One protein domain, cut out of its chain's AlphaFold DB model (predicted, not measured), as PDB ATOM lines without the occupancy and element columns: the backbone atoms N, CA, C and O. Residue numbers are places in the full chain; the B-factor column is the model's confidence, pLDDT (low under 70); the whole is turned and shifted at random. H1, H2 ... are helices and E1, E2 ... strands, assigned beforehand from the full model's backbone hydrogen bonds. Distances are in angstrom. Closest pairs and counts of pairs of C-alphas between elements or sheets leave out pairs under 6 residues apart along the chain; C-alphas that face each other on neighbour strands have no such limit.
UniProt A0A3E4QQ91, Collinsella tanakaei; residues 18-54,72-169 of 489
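Overview. This is residues 18 to 54 and 72 to 169 of the 489 residues of a protein of Collinsella tanakaei (UniProt A0A3E4QQ91). A long helix, H4, has the shorter H5 folded back along part of it, and H8 crosses in the middle of the domain, packing on H5 and, at its end, on H4. H1 packs on H8 as well, H8 lying between H1 and H5, and beyond H1 and H2 the far part of H3, residues 43 to 49, sticks out as an arm with residues 50 to 54. The printed part has 135 residues, with eight named helices, H1 to H8 in order, and then one named strand, E1; the class is mostly helix, with the helices mostly crossed. It is compact, with a radius of gyration of the C-alphas of 15.5 A, and spans 50 by 38 by 28 A, the arm adding to the length.

Along the chain. Find C-alpha 72 at (95.652, 96.653, 72.782); from there H4 runs 36.4 A through residues 72 to 96, to C-alpha 96 at (101.471, 129.992, 86.250). H5, residues 101 to 111, is 15.0 A long. Look next at H8, residues 150 to 164, 21.1 A long. H1, residues 18 to 28, covers 15.5 A, and H3, residues 35 to 49, covers 20.7 A. The short helices are H2, residues 30 to 33, H6, residues 136 to 140, and H7, residues 143 to 148. E1, residues 166 to 169, ends at C-alpha 169, (99.752, 123.647, 62.755).

Arrangement. Start at Ala 83 of H4: its C-alpha is 5.8 A from that of Leu 164, the closest pair where H4 touches H8, residues 83 to 90 of H4 alone meeting residues 161 to 164 of H8 alone, at a steep tilt of 56 degrees. H4 and H5 are close but not clearly touching, at a shallow tilt of 18 degrees, opposite ways; their closest C-alphas, Val 86 and Ala 107, are 6.4 A apart. H8 touches H5, closest at C-alphas 104 and 154, 5.6 A, at a steep tilt of 46 degrees, the same way. H8 also touches H1, closest at C-alphas 23 and 152, 6.3 A, at a steep tilt of 38 degrees, opposite ways. H1 touches H2, closest at C-alphas 25 and 33, 4.0 A, and only just touches H7, with 3 pairs of C-alphas within 8 A, the closest being 27 and 146, 6.7 A. H3 touches no helix; C-alphas 31 and 37, its closest pair with H2, are 6.4 A apart. H6 and H7 meet only through their link. E1 pairs with no named strand. Every O i to N i+4 pair is within hydrogen-bond range in H1, H3, H4, H5, H6 and H7, and 9 of 11 are in H8; H2 is too short for such a pair.

Size, cuts and confidence. The C-alphas of Thr 54 and Asn 96 are the two farthest apart, 50.9 A. Residues 55 to 71 are not printed, and C-alphas 54 and 72 are 21.8 A apart across the cut. The link from H5 to H6, residues 112 to 135, is long. Look for low confidence at residues 47 to 53, with pLDDT under 70; the mean of the printed part is 89.3.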
ATOM      1  N   ASP A  18     114.423 117.165  64.308       71.94
ATOM      2  CA  ASP A  18     115.846 117.390  64.041       71.94
ATOM      3  C   ASP A  18     116.557 118.052  65.238       71.94
ATOM      4  O   ASP A  18     117.646 117.641  65.657       71.94
ATOM      5  N   PHE A  19     115.896 119.028  65.869       80.25
ATOM      6  CA  PHE A  19     116.366 119.618  67.124       80.25
ATOM      7  C   PHE A  19     116.359 118.602  68.265       80.25
ATOM      8  O   PHE A  19     117.257 118.634  69.112       80.25
ATOM      9  N   LEU A  20     115.381 117.691  68.290       87.38
ATOM     10  CA  LEU A  20     115.345 116.614  69.273       87.38
ATOM     11  C   LEU A  20     116.599 115.741  69.166       87.38
ATOM     12  O   LEU A  20     117.288 115.604  70.173       87.38
ATOM     13  N   GLU A  21     116.963 115.229  67.982       89.69
ATOM     14  CA  GLU A  21     118.173 114.393  67.835       89.69
ATOM     15  C   GLU A  21     119.430 115.128  68.324       89.69
ATOM     16  O   GLU A  21     120.239 114.572  69.065       89.69
ATOM     17  N   SER A  22     119.568 116.411  67.981       89.06
ATOM     18  CA  SER A  22     120.716 117.225  68.399       89.06
ATOM     19  C   SER A  22     120.817 117.361  69.925       89.06
ATOM     20  O   SER A  22     121.895 117.186  70.498       89.06
ATOM     21  N   ASN A  23     119.695 117.621  70.607       90.81
ATOM     22  CA  ASN A  23     119.662 117.691  72.072       90.81
ATOM     23  C   ASN A  23     119.917 116.314  72.705       90.81
ATOM     24  O   ASN A  23     120.663 116.215  73.681       90.81
ATOM     25  N   MET A  24     119.372 115.244  72.122       92.31
ATOM     26  CA  MET A  24     119.589 113.872  72.586       92.31
ATOM     27  C   MET A  24     121.056 113.447  72.451       92.31
ATOM     28  O   MET A  24     121.610 112.864  73.384       92.31
ATOM     29  N   LYS A  25     121.724 113.779  71.338       92.12
ATOM     30  CA  LYS A  25     123.170 113.560  71.147       92.12
ATOM     31  C   LYS A  25     124.008 114.380  72.119       92.12
ATOM     32  O   LYS A  25     125.016 113.882  72.611       92.12
ATOM     33  N   CYS A  26     123.601 115.607  72.438       90.31
ATOM     34  CA  CYS A  26     124.301 116.407  73.440       90.31
ATOM     35  C   CYS A  26     124.196 115.778  74.840       90.31
ATOM     36  O   CYS A  26     125.194 115.685  75.552       90.31
ATOM     37  N   LEU A  27     123.011 115.275  75.200       90.62
ATOM     38  CA  LEU A  27     122.753 114.670  76.506       90.62
ATOM     39  C   LEU A  27     123.432 113.296  76.670       90.62
ATOM     40  O   LEU A  27     124.047 113.024  77.704       90.62
ATOM     41  N   TYR A  28     123.370 112.443  75.642       90.94
ATOM     42  CA  TYR A  28     123.770 111.031  75.741       90.94
ATOM     43  C   TYR A  28     124.928 110.601  74.830       90.94
ATOM     44  O   TYR A  28     125.420 109.480  74.959       90.94
ATOM     45  N   GLY A  29     125.410 111.472  73.945       90.19
ATOM     46  CA  GLY A  29     126.399 111.138  72.917       90.19
ATOM     47  C   GLY A  29     125.802 110.422  71.698       90.19
ATOM     48  O   GLY A  29     124.630 110.048  71.681       90.19
ATOM     49  N   GLU A  30     126.631 110.208  70.673       91.00
ATOM     50  CA  GLU A  30     126.224 109.639  69.374       91.00
ATOM     51  C   GLU A  30     125.588 108.244  69.498       91.00
ATOM     52  O   GLU A  30     124.587 107.936  68.853       91.00
ATOM     53  N   GLU A  31     126.146 107.397  70.366       88.81
ATOM     54  CA  GLU A  31     125.706 106.009  70.551       88.81
ATOM     55  C   GLU A  31     124.273 105.915  71.089       88.81
ATOM     56  O   GLU A  31     123.533 104.988  70.749       88.81
ATOM     57  N   ARG A  32     123.871 106.880  71.927       89.62
ATOM     58  CA  ARG A  32     122.607 106.818  72.666       89.62
ATOM     59  C   ARG A  32     121.567 107.858  72.267       89.62
ATOM     60  O   ARG A  32     120.382 107.647  72.519       89.62
ATOM     61  N   GLY A  33     122.010 108.958  71.669       91.44
ATOM     62  CA  GLY A  33     121.163 110.063  71.240       91.44
ATOM     63  C   GLY A  33     120.878 110.108  69.741       91.44
ATOM     64  O   GLY A  33     120.075 110.935  69.328       91.44
ATOM     65  N   SER A  34     121.520 109.259  68.924       93.00
ATOM     66  CA  SER A  34     121.257 109.228  67.481       93.00
ATOM     67  C   SER A  34     120.031 108.394  67.125       93.00
ATOM     68  O   SER A  34     119.906 107.240  67.542       93.00
ATOM     69  N   PHE A  35     119.190 108.943  66.252       92.12
ATOM     70  CA  PHE A  35     118.045 108.252  65.667       92.12
ATOM     71  C   PHE A  35     118.465 107.033  64.850       92.12
ATOM     72  O   PHE A  35     117.823 105.990  64.938       92.12
ATOM     73  N   GLU A  36     119.573 107.121  64.114       91.94
ATOM     74  CA  GLU A  36     120.111 106.002  63.338       91.94
ATOM     75  C   GLU A  36     120.392 104.785  64.234       91.94
ATOM     76  O   GLU A  36     119.914 103.679  63.973       91.94
ATOM     77  N   ASN A  37     121.106 105.002  65.341       91.94
ATOM     78  CA  ASN A  37     121.446 103.953  66.305       91.94
ATOM     79  C   ASN A  37     120.209 103.437  67.050       91.94
ATOM     80  O   ASN A  37     120.049 102.228  67.237       91.94
ATOM     81  N   SER A  38     119.305 104.340  67.431       91.75
ATOM     82  CA  SER A  38     118.021 104.003  68.044       91.75
ATOM     83  C   SER A  38     117.174 103.084  67.155       91.75
ATOM     84  O   SER A  38     116.664 102.068  67.637       91.75
ATOM     85  N   ILE A  39     117.087 103.375  65.852       91.31
ATOM     86  CA  ILE A  39     116.371 102.543  64.877       91.31
ATOM     87  C   ILE A  39     117.084 101.207  64.655       91.31
ATOM     88  O   ILE A  39     116.420 100.172  64.697       91.31
ATOM     89  N   LYS A  40     118.412 101.191  64.452       89.81
ATOM     90  CA  LYS A  40     119.186  99.941  64.293       89.81
ATOM     91  C   LYS A  40     118.925  98.986  65.453       89.81
ATOM     92  O   LYS A  40     118.591  97.825  65.240       89.81
ATOM     93  N   ARG A  41     118.958  99.506  66.681       87.81
ATOM     94  CA  ARG A  41     118.637  98.745  67.892       87.81
ATOM     95  C   ARG A  41     117.196  98.236  67.905       87.81
ATOM     96  O   ARG A  41     116.969  97.094  68.292       87.81
ATOM     97  N   TYR A  42     116.223  99.060  67.521       88.31
ATOM     98  CA  TYR A  42     114.825  98.627  67.422       88.31
ATOM     99  C   TYR A  42     114.656  97.478  66.414       88.31
ATOM    100  O   TYR A  42     113.993  96.483  66.720       88.31
ATOM    101  N   ILE A  43     115.290  97.589  65.244       86.25
ATOM    102  CA  ILE A  43     115.294  96.543  64.215       86.25
ATOM    103  C   ILE A  43     115.929  95.270  64.782       86.25
ATOM    104  O   ILE A  43     115.292  94.222  64.750       86.25
ATOM    105  N   ASP A  44     117.121  95.358  65.374       83.75
ATOM    106  CA  ASP A  44     117.829  94.209  65.948       83.75
ATOM    107  C   ASP A  44     117.029  93.517  67.057       83.75
ATOM    108  O   ASP A  44     116.912  92.291  67.067       83.75
ATOM    109  N   ASN A  45     116.455  94.289  67.984       80.81
ATOM    110  CA  ASN A  45     115.623  93.749  69.057       80.81
ATOM    111  C   ASN A  45     114.385  93.073  68.489       80.81
ATOM    112  O   ASN A  45     114.075  91.944  68.868       80.81
ATOM    113  N   THR A  46     113.711  93.706  67.528       75.25
ATOM    114  CA  THR A  46     112.507  93.077  67.005       75.25
ATOM    115  C   THR A  46     112.806  91.870  66.134       75.25
ATOM    116  O   THR A  46     112.038  90.921  66.163       75.25
ATOM    117  N   LEU A  47     113.915  91.843  65.395       65.25
ATOM    118  CA  LEU A  47     114.336  90.641  64.671       65.25
ATOM    119  C   LEU A  47     114.663  89.482  65.628       65.25
ATOM    120  O   LEU A  47     114.509  88.322  65.250       65.25
ATOM    121  N   ARG A  48     115.082  89.768  66.868       67.12
ATOM    122  CA  ARG A  48     115.260  88.746  67.913       67.12
ATOM    123  C   ARG A  48     113.929  88.261  68.486       67.12
ATOM    124  O   ARG A  48     113.773  87.063  68.697       67.12
ATOM    125  N   GLU A  49     112.995  89.171  68.751       68.12
ATOM    126  CA  GLU A  49     111.705  88.865  69.392       68.12
ATOM    127  C   GLU A  49     110.672  88.284  68.414       68.12
ATOM    128  O   GLU A  49     109.916  87.377  68.757       68.12
ATOM    129  N   CYS A  50     110.668  88.776  67.179       63.91
ATOM    130  CA  CYS A  50     109.809  88.351  66.085       63.91
ATOM    131  C   CYS A  50     110.655  88.189  64.808       63.91
ATOM    132  O   CYS A  50     110.719  89.093  63.971       63.91
ATOM    133  N   PRO A  51     111.317  87.031  64.625       57.91
ATOM    134  CA  PRO A  51     112.212  86.807  63.487       57.91
ATOM    135  C   PRO A  51     111.495  86.804  62.127       57.91
ATOM    136  O   PRO A  51     112.152  86.880  61.090       57.91
ATOM    137  N   MET A  52     110.160  86.731  62.111       60.66
ATOM    138  CA  MET A  52     109.334  86.673  60.903       60.66
ATOM    139  C   MET A  52     108.499  87.950  60.742       60.66
ATOM    140  O   MET A  52     107.289  87.930  60.933       60.66
ATOM    141  N   ARG A  53     109.148  89.059  60.362       69.88
ATOM    142  CA  ARG A  53     108.478  90.322  59.978       69.88
ATOM    143  C   ARG A  53     108.014  90.384  58.519       69.88
ATOM    144  O   ARG A  53     107.413  91.357  58.098       69.88
ATOM    145  N   THR A  54     108.345  89.372  57.722       82.56
ATOM    146  CA  THR A  54     107.937  89.282  56.315       82.56
ATOM    147  C   THR A  54     107.212  87.962  56.072       82.56
ATOM    148  O   THR A  54     107.739  87.069  55.395       82.56
ATOM    149  N   LEU A  72      94.925  95.648  73.570       95.75
ATOM    150  CA  LEU A  72      95.652  96.653  72.782       95.75
ATOM    151  C   LEU A  72      94.881  97.980  72.708       95.75
ATOM    152  O   LEU A  72      95.480  99.040  72.840       95.75
ATOM    153  N   VAL A  73      93.552  97.935  72.556       97.19
ATOM    154  CA  VAL A  73      92.695  99.135  72.605       97.19
ATOM    155  C   VAL A  73      92.827  99.863  73.946       97.19
ATOM    156  O   VAL A  73      92.976 101.083  73.974       97.19
ATOM    157  N   GLU A  74      92.777  99.126  75.057       97.62
ATOM    158  CA  GLU A  74      92.941  99.681  76.406       97.62
ATOM    159  C   GLU A  74      94.343 100.266  76.612       97.62
ATOM    160  O   GLU A  74      94.481 101.352  77.173       97.62
ATOM    161  N   MET A  75      95.377  99.590  76.107       96.31
ATOM    162  CA  MET A  75      96.765 100.047  76.177       96.31
ATOM    163  C   MET A  75      96.993 101.348  75.394       96.31
ATOM    164  O   MET A  75      97.589 102.283  75.923       96.31
ATOM    165  N   GLU A  76      96.483 101.448  74.164       96.19
ATOM    166  CA  GLU A  76      96.551 102.688  73.378       96.19
ATOM    167  C   GLU A  76      95.799 103.830  74.079       96.19
ATOM    168  O   GLU A  76      96.294 104.956  74.137       96.19
ATOM    169  N   GLY A  77      94.641 103.540  74.683       96.50
ATOM    170  CA  GLY A  77      93.908 104.503  75.509       96.50
ATOM    171  C   GLY A  77      94.705 104.975  76.730       96.50
ATOM    172  O   GLY A  77      94.717 106.168  77.027       96.50
ATOM    173  N   HIS A  78      95.418 104.068  77.400       97.31
ATOM    174  CA  HIS A  78      96.287 104.403  78.527       97.31
ATOM    175  C   HIS A  78      97.421 105.354  78.123       97.31
ATOM    176  O   HIS A  78      97.654 106.342  78.817       97.31
ATOM    177  N   PHE A  79      98.092 105.113  76.992       97.50
ATOM    178  CA  PHE A  79      99.161 106.005  76.539       97.50
ATOM    179  C   PHE A  79      98.651 107.393  76.138       97.50
ATOM    180  O   PHE A  79      99.333 108.382  76.402       97.50
ATOM    181  N   ARG A  80      97.453 107.492  75.549       96.19
ATOM    182  CA  ARG A  80      96.823 108.797  75.277       96.19
ATOM    183  C   ARG A  80      96.535 109.559  76.568       96.19
ATOM    184  O   ARG A  80      96.916 110.718  76.663       96.19
ATOM    185  N   ALA A  81      95.965 108.899  77.578       97.38
ATOM    186  CA  ALA A  81      95.733 109.517  78.886       97.38
ATOM    187  C   ALA A  81      97.047 109.981  79.540       97.38
ATOM    188  O   ALA A  81      97.136 111.097  80.039       97.38
ATOM    189  N   LEU A  82      98.105 109.167  79.458       97.31
ATOM    190  CA  LEU A  82      99.428 109.530  79.967       97.31
ATOM    191  C   LEU A  82     100.016 110.761  79.250       97.31
ATOM    192  O   LEU A  82     100.629 111.616  79.889       97.31
ATOM    193  N   ALA A  83      99.826 110.872  77.933       97.44
ATOM    194  CA  ALA A  83     100.219 112.052  77.165       97.44
ATOM    195  C   ALA A  83      99.407 113.299  77.561       97.44
ATOM    196  O   ALA A  83      99.985 114.375  77.733       97.44
ATOM    197  N   GLU A  84      98.092 113.156  77.743       97.12
ATOM    198  CA  GLU A  84      97.196 114.229  78.190       97.12
ATOM    199  C   GLU A  84      97.556 114.737  79.591       97.12
ATOM    200  O   GLU A  84      97.585 115.952  79.800       97.12
ATOM    201  N   ASP A  85      97.894 113.846  80.526       97.44
ATOM    202  CA  ASP A  85      98.319 114.202  81.883       97.44
ATOM    203  C   ASP A  85      99.598 115.054  81.861       97.44
ATOM    204  O   ASP A  85      99.656 116.127  82.473       97.44
ATOM    205  N   VAL A  86     100.613 114.616  81.104       96.94
ATOM    206  CA  VAL A  86     101.878 115.353  80.950       96.94
ATOM    207  C   VAL A  86     101.638 116.721  80.312       96.94
ATOM    208  O   VAL A  86     102.161 117.727  80.797       96.94
ATOM    209  N   LEU A  87     100.842 116.778  79.243       96.00
ATOM    210  CA  LEU A  87     100.546 118.018  78.528       96.00
ATOM    211  C   LEU A  87      99.745 119.003  79.390       96.00
ATOM    212  O   LEU A  87     100.037 120.200  79.393       96.00
ATOM    213  N   SER A  88      98.750 118.512  80.126       96.56
ATOM    214  CA  SER A  88      97.891 119.335  80.983       96.56
ATOM    215  C   SER A  88      98.687 119.964  82.120       96.56
ATOM    216  O   SER A  88      98.576 121.167  82.361       96.56
ATOM    217  N   GLU A  89      99.549 119.183  82.777       97.62
ATOM    218  CA  GLU A  89     100.404 119.703  83.844       97.62
ATOM    219  C   GLU A  89     101.471 120.663  83.301       97.62
ATOM    220  O   GLU A  89     101.727 121.702  83.913       97.62
ATOM    221  N   TYR A  90     102.042 120.372  82.124       96.12
ATOM    222  CA  TYR A  90     102.974 121.276  81.448       96.12
ATOM    223  C   TYR A  90     102.331 122.645  81.185       96.12
ATOM    224  O   TYR A  90     102.895 123.677  81.556       96.12
ATOM    225  N   LYS A  91     101.127 122.670  80.596       94.25
ATOM    226  CA  LYS A  91     100.387 123.909  80.308       94.25
ATOM    227  C   LYS A  91     100.080 124.691  81.580       94.25
ATOM    228  O   LYS A  91     100.433 125.865  81.665       94.25
ATOM    229  N   ARG A  92      99.529 124.021  82.598       97.06
ATOM    230  CA  ARG A  92      99.198 124.629  83.895       97.06
ATOM    231  C   ARG A  92     100.412 125.307  84.535       97.06
ATOM    232  O   ARG A  92     100.326 126.448  84.985       97.06
ATOM    233  N   ARG A  93     101.557 124.619  84.571       96.94
ATOM    234  CA  ARG A  93     102.796 125.166  85.143       96.94
ATOM    235  C   ARG A  93     103.374 126.295  84.307       96.94
ATOM    236  O   ARG A  93     103.808 127.294  84.873       96.94
ATOM    237  N   SER A  94     103.365 126.160  82.983       92.81
ATOM    238  CA  SER A  94     103.838 127.206  82.075       92.81
ATOM    239  C   SER A  94     103.029 128.497  82.231       92.81
ATOM    240  O   SER A  94     103.618 129.572  82.303       92.81
ATOM    241  N   GLU A  95     101.702 128.405  82.319       94.44
ATOM    242  CA  GLU A  95     100.805 129.557  82.491       94.44
ATOM    243  C   GLU A  95     100.986 130.243  83.851       94.44
ATOM    244  O   GLU A  95     100.949 131.471  83.937       94.44
ATOM    245  N   ASN A  96     101.254 129.468  84.903       95.94
ATOM    246  CA  ASN A  96     101.471 129.992  86.250       95.94
ATOM    247  C   ASN A  96     102.918 130.446  86.528       95.94
ATOM    248  O   ASN A  96     103.191 130.983  87.601       95.94
ATOM    249  N   GLY A  97     103.861 130.214  85.606       93.75
ATOM    250  CA  GLY A  97     105.289 130.449  85.851       93.75
ATOM    251  C   GLY A  97     105.904 129.492  86.886       93.75
ATOM    252  O   GLY A  97     106.861 129.850  87.564       93.75
ATOM    253  N   GLU A  98     105.355 128.282  87.013       94.88
ATOM    254  CA  GLU A  98     105.743 127.222  87.964       94.88
ATOM    255  C   GLU A  98     106.588 126.112  87.303       94.88
ATOM    256  O   GLU A  98     106.613 124.962  87.757       94.88
ATOM    257  N   MET A  99     107.238 126.425  86.182       94.75
ATOM    258  CA  MET A  99     108.144 125.491  85.516       94.75
ATOM    259  C   MET A  99     109.440 125.356  86.318       94.75
ATOM    260  O   MET A  99     110.124 126.346  86.575       94.75
ATOM    261  N   ASP A 100     109.782 124.123  86.686       94.69
ATOM    262  CA  ASP A 100     110.997 123.788  87.423       94.69
ATOM    263  C   ASP A 100     111.677 122.535  86.842       94.69
ATOM    264  O   ASP A 100     111.044 121.715  86.170       94.69
ATOM    265  N   ASP A 101     112.978 122.389  87.104       93.94
ATOM    266  CA  ASP A 101     113.794 121.288  86.573       93.94
ATOM    267  C   ASP A 101     113.313 119.905  87.048       93.94
ATOM    268  O   ASP A 101     113.487 118.910  86.341       93.94
ATOM    269  N   GLY A 102     112.708 119.823  88.238       94.81
ATOM    270  CA  GLY A 102     112.187 118.576  88.792       94.81
ATOM    271  C   GLY A 102     110.986 118.071  88.000       94.81
ATOM    272  O   GLY A 102     110.926 116.888  87.655       94.81
ATOM    273  N   PHE A 103     110.067 118.970  87.647       96.12
ATOM    274  CA  PHE A 103     108.958 118.659  86.752       96.12
ATOM    275  C   PHE A 103     109.453 118.235  85.365       96.12
ATOM    276  O   PHE A 103     109.033 117.190  84.870       96.12
ATOM    277  N   CYS A 104     110.368 118.994  84.754       96.56
ATOM    278  CA  CYS A 104     110.906 118.652  83.436       96.56
ATOM    279  C   CYS A 104     111.581 117.275  83.433       96.56
ATOM    280  O   CYS A 104     111.358 116.481  82.519       96.56
ATOM    281  N   LEU A 105     112.354 116.942  84.471       95.88
ATOM    282  CA  LEU A 105     112.961 115.619  84.592       95.88
ATOM    283  C   LEU A 105     111.904 114.510  84.696       95.88
ATOM    284  O   LEU A 105     112.009 113.499  84.005       95.88
ATOM    285  N   ALA A 106     110.876 114.704  85.526       96.19
ATOM    286  CA  ALA A 106     109.797 113.732  85.679       96.19
ATOM    287  C   ALA A 106     109.023 113.529  84.364       96.19
ATOM    288  O   ALA A 106     108.782 112.390  83.960       96.19
ATOM    289  N   ALA A 107     108.699 114.618  83.661       97.38
ATOM    290  CA  ALA A 107     108.050 114.578  82.355       97.38
ATOM    291  C   ALA A 107     108.920 113.853  81.316       97.38
ATOM    292  O   ALA A 107     108.428 112.971  80.613       97.38
ATOM    293  N   ALA A 108     110.223 114.149  81.259       96.62
ATOM    294  CA  ALA A 108     111.165 113.455  80.382       96.62
ATOM    295  C   ALA A 108     111.260 111.951  80.699       96.62
ATOM    296  O   ALA A 108     111.369 111.140  79.778       96.62
ATOM    297  N   GLY A 109     111.174 111.570  81.978       95.75
ATOM    298  CA  GLY A 109     111.103 110.175  82.418       95.75
ATOM    299  C   GLY A 109     109.856 109.454  81.903       95.75
ATOM    300  O   GLY A 109     109.960 108.383  81.311       95.75
ATOM    301  N   VAL A 110     108.678 110.067  82.044       97.19
ATOM    302  CA  VAL A 110     107.410 109.530  81.508       97.19
ATOM    303  C   VAL A 110     107.442 109.425  79.979       97.19
ATOM    304  O   VAL A 110     106.968 108.447  79.394       97.19
ATOM    305  N   MET A 111     108.048 110.408  79.311       96.19
ATOM    306  CA  MET A 111     108.217 110.399  77.861       96.19
ATOM    307  C   MET A 111     109.219 109.336  77.375       96.19
ATOM    308  O   MET A 111     109.183 108.989  76.200       96.19
ATOM    309  N   GLY A 112     110.075 108.778  78.239       95.06
ATOM    310  CA  GLY A 112     111.120 107.817  77.847       95.06
ATOM    311  C   GLY A 112     112.378 108.473  77.277       95.06
ATOM    312  O   GLY A 112     113.110 107.867  76.500       95.06
ATOM    313  N   LEU A 113     112.620 109.729  77.649       94.19
ATOM    314  CA  LEU A 113     113.736 110.557  77.184       94.19
ATOM    315  C   LEU A 113     114.820 110.716  78.258       94.19
ATOM    316  O   LEU A 113     115.941 111.120  77.955       94.19
ATOM    317  N   CYS A 114     114.491 110.389  79.507       93.88
ATOM    318  CA  CYS A 114     115.395 110.272  80.650       93.88
ATOM    319  C   CYS A 114     115.052 109.013  81.460       93.88
ATOM    320  O   CYS A 114     113.937 108.502  81.327       93.88
ATOM    321  N   PRO A 115     115.972 108.500  82.298       90.88
ATOM    322  CA  PRO A 115     115.634 107.506  83.308       90.88
ATOM    323  C   PRO A 115     114.449 107.982  84.153       90.88
ATOM    324  O   PRO A 115     114.358 109.155  84.520       90.88
ATOM    325  N   GLY A 116     113.523 107.075  84.435       89.56
ATOM    326  CA  GLY A 116     112.270 107.398  85.099       89.56
ATOM    327  C   GLY A 116     111.661 106.186  85.796       89.56
ATOM    328  O   GLY A 116     112.245 105.105  85.782       89.56
ATOM    329  N   PRO A 117     110.489 106.359  86.424       85.62
ATOM    330  CA  PRO A 117     109.836 105.301  87.192       85.62
ATOM    331  C   PRO A 117     109.147 104.241  86.320       85.62
ATOM    332  O   PRO A 117     108.682 103.237  86.852       85.62
ATOM    333  N   LEU A 118     109.020 104.489  85.015       91.56
ATOM    334  CA  LEU A 118     108.363 103.594  84.070       91.56
ATOM    335  C   LEU A 118     109.394 102.716  83.369       91.56
ATOM    336  O   LEU A 118     110.460 103.192  82.973       91.56
ATOM    337  N   GLU A 119     109.032 101.453  83.154       89.94
ATOM    338  CA  GLU A 119     109.777 100.597  82.236       89.94
ATOM    339  C   GLU A 119     109.661 101.146  80.812       89.94
ATOM    340  O   GLU A 119     108.667 101.783  80.449       89.94
ATOM    341  N   ARG A 120     110.661 100.868  79.976       88.06
ATOM    342  CA  ARG A 120     110.755 101.399  78.607       88.06
ATOM    343  C   ARG A 120     109.464 101.200  77.812       88.06
ATOM    344  O   ARG A 120     108.982 102.121  77.168       88.06
ATOM    345  N   GLU A 121     108.870 100.014  77.844       89.44
ATOM    346  CA  GLU A 121     107.668  99.689  77.065       89.44
ATOM    347  C   GLU A 121     106.443 100.507  77.500       89.44
ATOM    348  O   GLU A 121     105.490 100.630  76.730       89.44
ATOM    349  N   GLN A 122     106.485 101.082  78.705       93.62
ATOM    350  CA  GLN A 122     105.426 101.874  79.325       93.62
ATOM    351  C   GLN A 122     105.607 103.389  79.119       93.62
ATOM    352  O   GLN A 122     104.700 104.152  79.440       93.62
ATOM    353  N   THR A 123     106.745 103.848  78.589       95.88
ATOM    354  CA  THR A 123     106.975 105.274  78.304       95.88
ATOM    355  C   THR A 123     106.352 105.689  76.975       95.88
ATOM    356  O   THR A 123     106.126 104.846  76.109       95.88
ATOM    357  N   LEU A 124     106.142 106.991  76.748       96.25
ATOM    358  CA  LEU A 124     105.513 107.495  75.513       96.25
ATOM    359  C   LEU A 124     106.382 107.321  74.245       96.25
ATOM    360  O   LEU A 124     105.835 107.039  73.178       96.25
ATOM    361  N   PHE A 125     107.713 107.423  74.345       94.69
ATOM    362  CA  PHE A 125     108.655 107.363  73.208       94.69
ATOM    363  C   PHE A 125     109.870 106.441  73.485       94.69
ATOM    364  O   PHE A 125     110.996 106.909  73.649       94.69
ATOM    365  N   PRO A 126     109.673 105.115  73.565       93.19
ATOM    366  CA  PRO A 126     110.644 104.113  74.013       93.19
ATOM    367  C   PRO A 126     111.856 103.992  73.100       93.19
ATOM    368  O   PRO A 126     112.900 103.492  73.528       93.19
ATOM    369  N   ASN A 127     111.711 104.376  71.829       92.56
ATOM    370  CA  ASN A 127     112.741 104.162  70.830       92.56
ATOM    371  C   ASN A 127     113.573 105.415  70.582       92.56
ATOM    372  O   ASN A 127     114.671 105.265  70.065       92.56
ATOM    373  N   VAL A 128     113.116 106.613  70.968       91.56
ATOM    374  CA  VAL A 128     113.836 107.873  70.701       91.56
ATOM    375  C   VAL A 128     115.213 107.869  71.358       91.56
ATOM    376  O   VAL A 128     116.223 108.124  70.702       91.56
ATOM    377  N   ALA A 129     115.259 107.528  72.645       89.06
ATOM    378  CA  ALA A 129     116.479 107.484  73.431       89.06
ATOM    379  C   ALA A 129     116.959 106.043  73.633       89.06
ATOM    380  O   ALA A 129     116.188 105.142  73.993       89.06
ATOM    381  N   ASN A 130     118.266 105.805  73.508       87.75
ATOM    382  CA  ASN A 130     118.841 104.565  74.005       87.75
ATOM    383  C   ASN A 130     119.156 104.682  75.498       87.75
ATOM    384  O   ASN A 130     120.283 104.976  75.892       87.75
ATOM    385  N   LEU A 131     118.148 104.400  76.322       86.50
ATOM    386  CA  LEU A 131     118.274 104.313  77.782       86.50
ATOM    387  C   LEU A 131     118.492 102.879  78.278       86.50
ATOM    388  O   LEU A 131     118.441 102.627  79.476       86.50
ATOM    389  N   TYR A 132     118.735 101.924  77.375       80.44
ATOM    390  CA  TYR A 132     119.037 100.561  77.793       80.44
ATOM    391  C   TYR A 132     120.389 100.542  78.503       80.44
ATOM    392  O   TYR A 132     121.375 101.083  77.990       80.44
ATOM    393  N   VAL A 133     120.436  99.916  79.671       79.62
ATOM    394  CA  VAL A 133     121.654  99.769  80.462       79.62
ATOM    395  C   VAL A 133     121.889  98.292  80.741       79.62
ATOM    396  O   VAL A 133     120.976  97.542  81.069       79.62
ATOM    397  N   SER A 134     123.130  97.866  80.559       78.56
ATOM    398  CA  SER A 134     123.593  96.496  80.777       78.56
ATOM    399  C   SER A 134     124.042  96.248  82.220       78.56
ATOM    400  O   SER A 134     124.245  95.100  82.617       78.56
ATOM    401  N   SER A 135     124.192  97.312  83.016       79.12
ATOM    402  CA  SER A 135     124.584  97.249  84.423       79.12
ATOM    403  C   SER A 135     124.048  98.437  85.230       79.12
ATOM    404  O   SER A 135     123.699  99.481  84.680       79.12
ATOM    405  N   VAL A 136     124.025  98.286  86.557       78.12
ATOM    406  CA  VAL A 136     123.674  99.371  87.492       78.12
ATOM    407  C   VAL A 136     124.661 100.538  87.382       78.12
ATOM    408  O   VAL A 136     124.247 101.688  87.447       78.12
ATOM    409  N   GLU A 137     125.949 100.259  87.175       82.12
ATOM    410  CA  GLU A 137     126.991 101.284  87.019       82.12
ATOM    411  C   GLU A 137     126.758 102.151  85.776       82.12
ATOM    412  O   GLU A 137     126.866 103.372  85.841       82.12
ATOM    413  N   GLU A 138     126.360 101.530  84.663       80.44
ATOM    414  CA  GLU A 138     126.011 102.240  83.432       80.44
ATOM    415  C   GLU A 138     124.769 103.125  83.613       80.44
ATOM    416  O   GLU A 138     124.746 104.247  83.110       80.44
ATOM    417  N   GLY A 139     123.777 102.663  84.382       78.88
ATOM    418  CA  GLY A 139     122.623 103.477  84.782       78.88
ATOM    419  C   GLY A 139     123.016 104.678  85.639       78.88
ATOM    420  O   GLY A 139     122.676 105.808  85.300       78.88
ATOM    421  N   LEU A 140     123.808 104.453  86.691       80.50
ATOM    422  CA  LEU A 140     124.286 105.514  87.587       80.50
ATOM    423  C   LEU A 140     125.191 106.536  86.880       80.50
ATOM    424  O   LEU A 140     125.338 107.658  87.358       80.50
ATOM    425  N   ALA A 141     125.802 106.176  85.750       83.12
ATOM    426  CA  ALA A 141     126.616 107.090  84.953       83.12
ATOM    427  C   ALA A 141     125.788 108.085  84.114       83.12
ATOM    428  O   ALA A 141     126.346 109.081  83.638       83.12
ATOM    429  N   LEU A 142     124.481 107.850  83.928       85.25
ATOM    430  CA  LEU A 142     123.592 108.770  83.210       85.25
ATOM    431  C   LEU A 142     123.214 109.982  84.072       85.25
ATOM    432  O   LEU A 142     123.215 111.106  83.565       85.25
ATOM    433  N   ASP A 143     122.972 109.776  85.369       84.56
ATOM    434  CA  ASP A 143     122.457 110.815  86.270       84.56
ATOM    435  C   ASP A 143     123.362 112.062  86.344       84.56
ATOM    436  O   ASP A 143     122.858 113.163  86.116       84.56
ATOM    437  N   PRO A 144     124.700 111.960  86.520       86.69
ATOM    438  CA  PRO A 144     125.563 113.142  86.574       86.69
ATOM    439  C   PRO A 144     125.561 113.960  85.279       86.69
ATOM    440  O   PRO A 144     125.749 115.176  85.312       86.69
ATOM    441  N   ARG A 145     125.364 113.312  84.121       85.00
ATOM    442  CA  ARG A 145     125.276 114.013  82.832       85.00
ATOM    443  C   ARG A 145     123.964 114.766  82.705       85.00
ATOM    444  O   ARG A 145     123.984 115.914  82.270       85.00
ATOM    445  N   ILE A 146     122.858 114.139  83.092       91.44
ATOM    446  CA  ILE A 146     121.527 114.752  83.079       91.44
ATOM    447  C   ILE A 146     121.482 115.934  84.052       91.44
ATOM    448  O   ILE A 146     121.009 117.013  83.694       91.44
ATOM    449  N   ASP A 147     122.054 115.768  85.244       89.12
ATOM    450  CA  ASP A 147     122.162 116.818  86.257       89.12
ATOM    451  C   ASP A 147     123.015 118.000  85.779       89.12
ATOM    452  O   ASP A 147     122.675 119.154  86.034       89.12
ATOM    453  N   ALA A 148     124.098 117.738  85.041       89.38
ATOM    454  CA  ALA A 148     124.944 118.786  84.474       89.38
ATOM    455  C   ALA A 148     124.290 119.546  83.300       89.38
ATOM    456  O   ALA A 148     124.730 120.649  82.983       89.38
ATOM    457  N   HIS A 149     123.251 118.984  82.670       92.06
ATOM    458  CA  HIS A 149     122.621 119.525  81.458       92.06
ATOM    459  C   HIS A 149     121.094 119.677  81.595       92.06
ATOM    460  O   HIS A 149     120.348 119.441  80.642       92.06
ATOM    461  N   ARG A 150     120.604 120.108  82.767       92.31
ATOM    462  CA  ARG A 150     119.163 120.336  83.027       92.31
ATOM    463  C   ARG A 150     118.486 121.230  81.988       92.31
ATOM    464  O   ARG A 150     117.366 120.959  81.575       92.31
ATOM    465  N   ASN A 151     119.188 122.247  81.496       91.25
ATOM    466  CA  ASN A 151     118.691 123.127  80.439       91.25
ATOM    467  C   ASN A 151     118.372 122.369  79.135       91.25
ATOM    468  O   ASN A 151     117.416 122.715  78.446       91.25
ATOM    469  N   ILE A 152     119.139 121.324  78.805       92.56
ATOM    470  CA  ILE A 152     118.897 120.479  77.628       92.56
ATOM    471  C   ILE A 152     117.657 119.613  77.849       92.56
ATOM    472  O   ILE A 152     116.827 119.503  76.952       92.56
ATOM    473  N   VAL A 153     117.481 119.060  79.052       94.50
ATOM    474  CA  VAL A 153     116.262 118.317  79.419       94.50
ATOM    475  C   VAL A 153     115.027 119.210  79.284       94.50
ATOM    476  O   VAL A 153     114.047 118.808  78.659       94.50
ATOM    477  N   ASN A 154     115.091 120.446  79.785       92.62
ATOM    478  CA  ASN A 154     114.000 121.416  79.668       92.62
ATOM    479  C   ASN A 154     113.657 121.707  78.197       92.62
ATOM    480  O   ASN A 154     112.483 121.714  77.830       92.62
ATOM    481  N   ASN A 155     114.670 121.871  77.337       90.00
ATOM    482  CA  ASN A 155     114.472 122.052  75.896       90.00
ATOM    483  C   ASN A 155     113.819 120.828  75.241       90.00
ATOM    484  O   ASN A 155     112.906 120.978  74.432       90.00
ATOM    485  N   ILE A 156     114.260 119.618  75.596       91.56
ATOM    486  CA  ILE A 156     113.677 118.370  75.091       91.56
ATOM    487  C   ILE A 156     112.195 118.285  75.468       91.56
ATOM    488  O   ILE A 156     111.368 118.025  74.598       91.56
ATOM    489  N   VAL A 157     111.835 118.559  76.726       93.75
ATOM    490  CA  VAL A 157     110.433 118.551  77.182       93.75
ATOM    491  C   VAL A 157     109.608 119.610  76.452       93.75
ATOM    492  O   VAL A 157     108.518 119.305  75.972       93.75
ATOM    493  N   PHE A 158     110.142 120.826  76.296       89.12
ATOM    494  CA  PHE A 158     109.501 121.903  75.534       89.12
ATOM    495  C   PHE A 158     109.215 121.498  74.077       89.12
ATOM    496  O   PHE A 158     108.144 121.791  73.537       89.12
ATOM    497  N   ILE A 159     110.157 120.806  73.428       86.75
ATOM    498  CA  ILE A 159     109.978 120.286  72.068       86.75
ATOM    499  C   ILE A 159     108.920 119.179  72.069       86.75
ATOM    500  O   ILE A 159     108.012 119.208  71.237       86.75
ATOM    501  N   MET A 160     109.021 118.226  72.996       89.88
ATOM    502  CA  MET A 160     108.242 116.990  72.982       89.88
ATOM    503  C   MET A 160     106.792 117.152  73.415       89.88
ATOM    504  O   MET A 160     105.940 116.454  72.875       89.88
ATOM    505  N   GLN A 161     106.469 118.119  74.275       90.38
ATOM    506  CA  GLN A 161     105.070 118.404  74.620       90.38
ATOM    507  C   GLN A 161     104.236 118.817  73.391       90.38
ATOM    508  O   GLN A 161     103.084 118.411  73.276       90.38
ATOM    509  N   ASN A 162     104.837 119.481  72.393       84.75
ATOM    510  CA  ASN A 162     104.136 119.812  71.145       84.75
ATOM    511  C   ASN A 162     103.773 118.566  70.314       84.75
ATOM    512  O   ASN A 162     102.874 118.629  69.488       84.75
ATOM    513  N   TYR A 163     104.488 117.445  70.476       86.12
ATOM    514  CA  TYR A 163     104.124 116.175  69.832       86.12
ATOM    515  C   TYR A 163     103.011 115.440  70.581       86.12
ATOM    516  O   TYR A 163     102.460 114.477  70.054       86.12
ATOM    517  N   LEU A 164     102.699 115.874  71.804       91.31
ATOM    518  CA  LEU A 164     101.553 115.375  72.550       91.31
ATOM    519  C   LEU A 164     100.271 116.125  72.190       91.31
ATOM    520  O   LEU A 164      99.183 115.561  72.266       91.31
ATOM    521  N   GLU A 165     100.408 117.390  71.802       87.75
ATOM    522  CA  GLU A 165      99.290 118.290  71.567       87.75
ATOM    523  C   GLU A 165      98.602 118.047  70.220       87.75
ATOM    524  O   GLU A 165      99.222 118.045  69.157       87.75
ATOM    525  N   ASP A 166      97.283 117.873  70.280       87.75
ATOM    526  CA  ASP A 166      96.412 117.890  69.113       87.75
ATOM    527  C   ASP A 166      96.132 119.323  68.649       87.75
ATOM    528  O   ASP A 166      96.027 120.264  69.440       87.75
ATOM    529  N   GLY A 167      95.966 119.496  67.341       82.06
ATOM    530  CA  GLY A 167      95.480 120.741  66.780       82.06
ATOM    531  C   GLY A 167      96.532 121.828  66.568       82.06
ATOM    532  O   GLY A 167      96.155 122.958  66.255       82.06
ATOM    533  N   LEU A 168      97.825 121.508  66.678       83.06
ATOM    534  CA  LEU A 168      98.904 122.414  66.276       83.06
ATOM    535  C   LEU A 168      99.109 122.384  64.762       83.06
ATOM    536  O   LEU A 168      99.230 121.301  64.185       83.06
ATOM    537  N   THR A 169      99.246 123.548  64.128       83.31
ATOM    538  CA  THR A 169      99.752 123.647  62.755       83.31
ATOM    539  C   THR A 169     101.258 123.385  62.754       83.31
ATOM    540  O   THR A 169     102.032 124.139  63.352       83.31
TER     541      THR A 169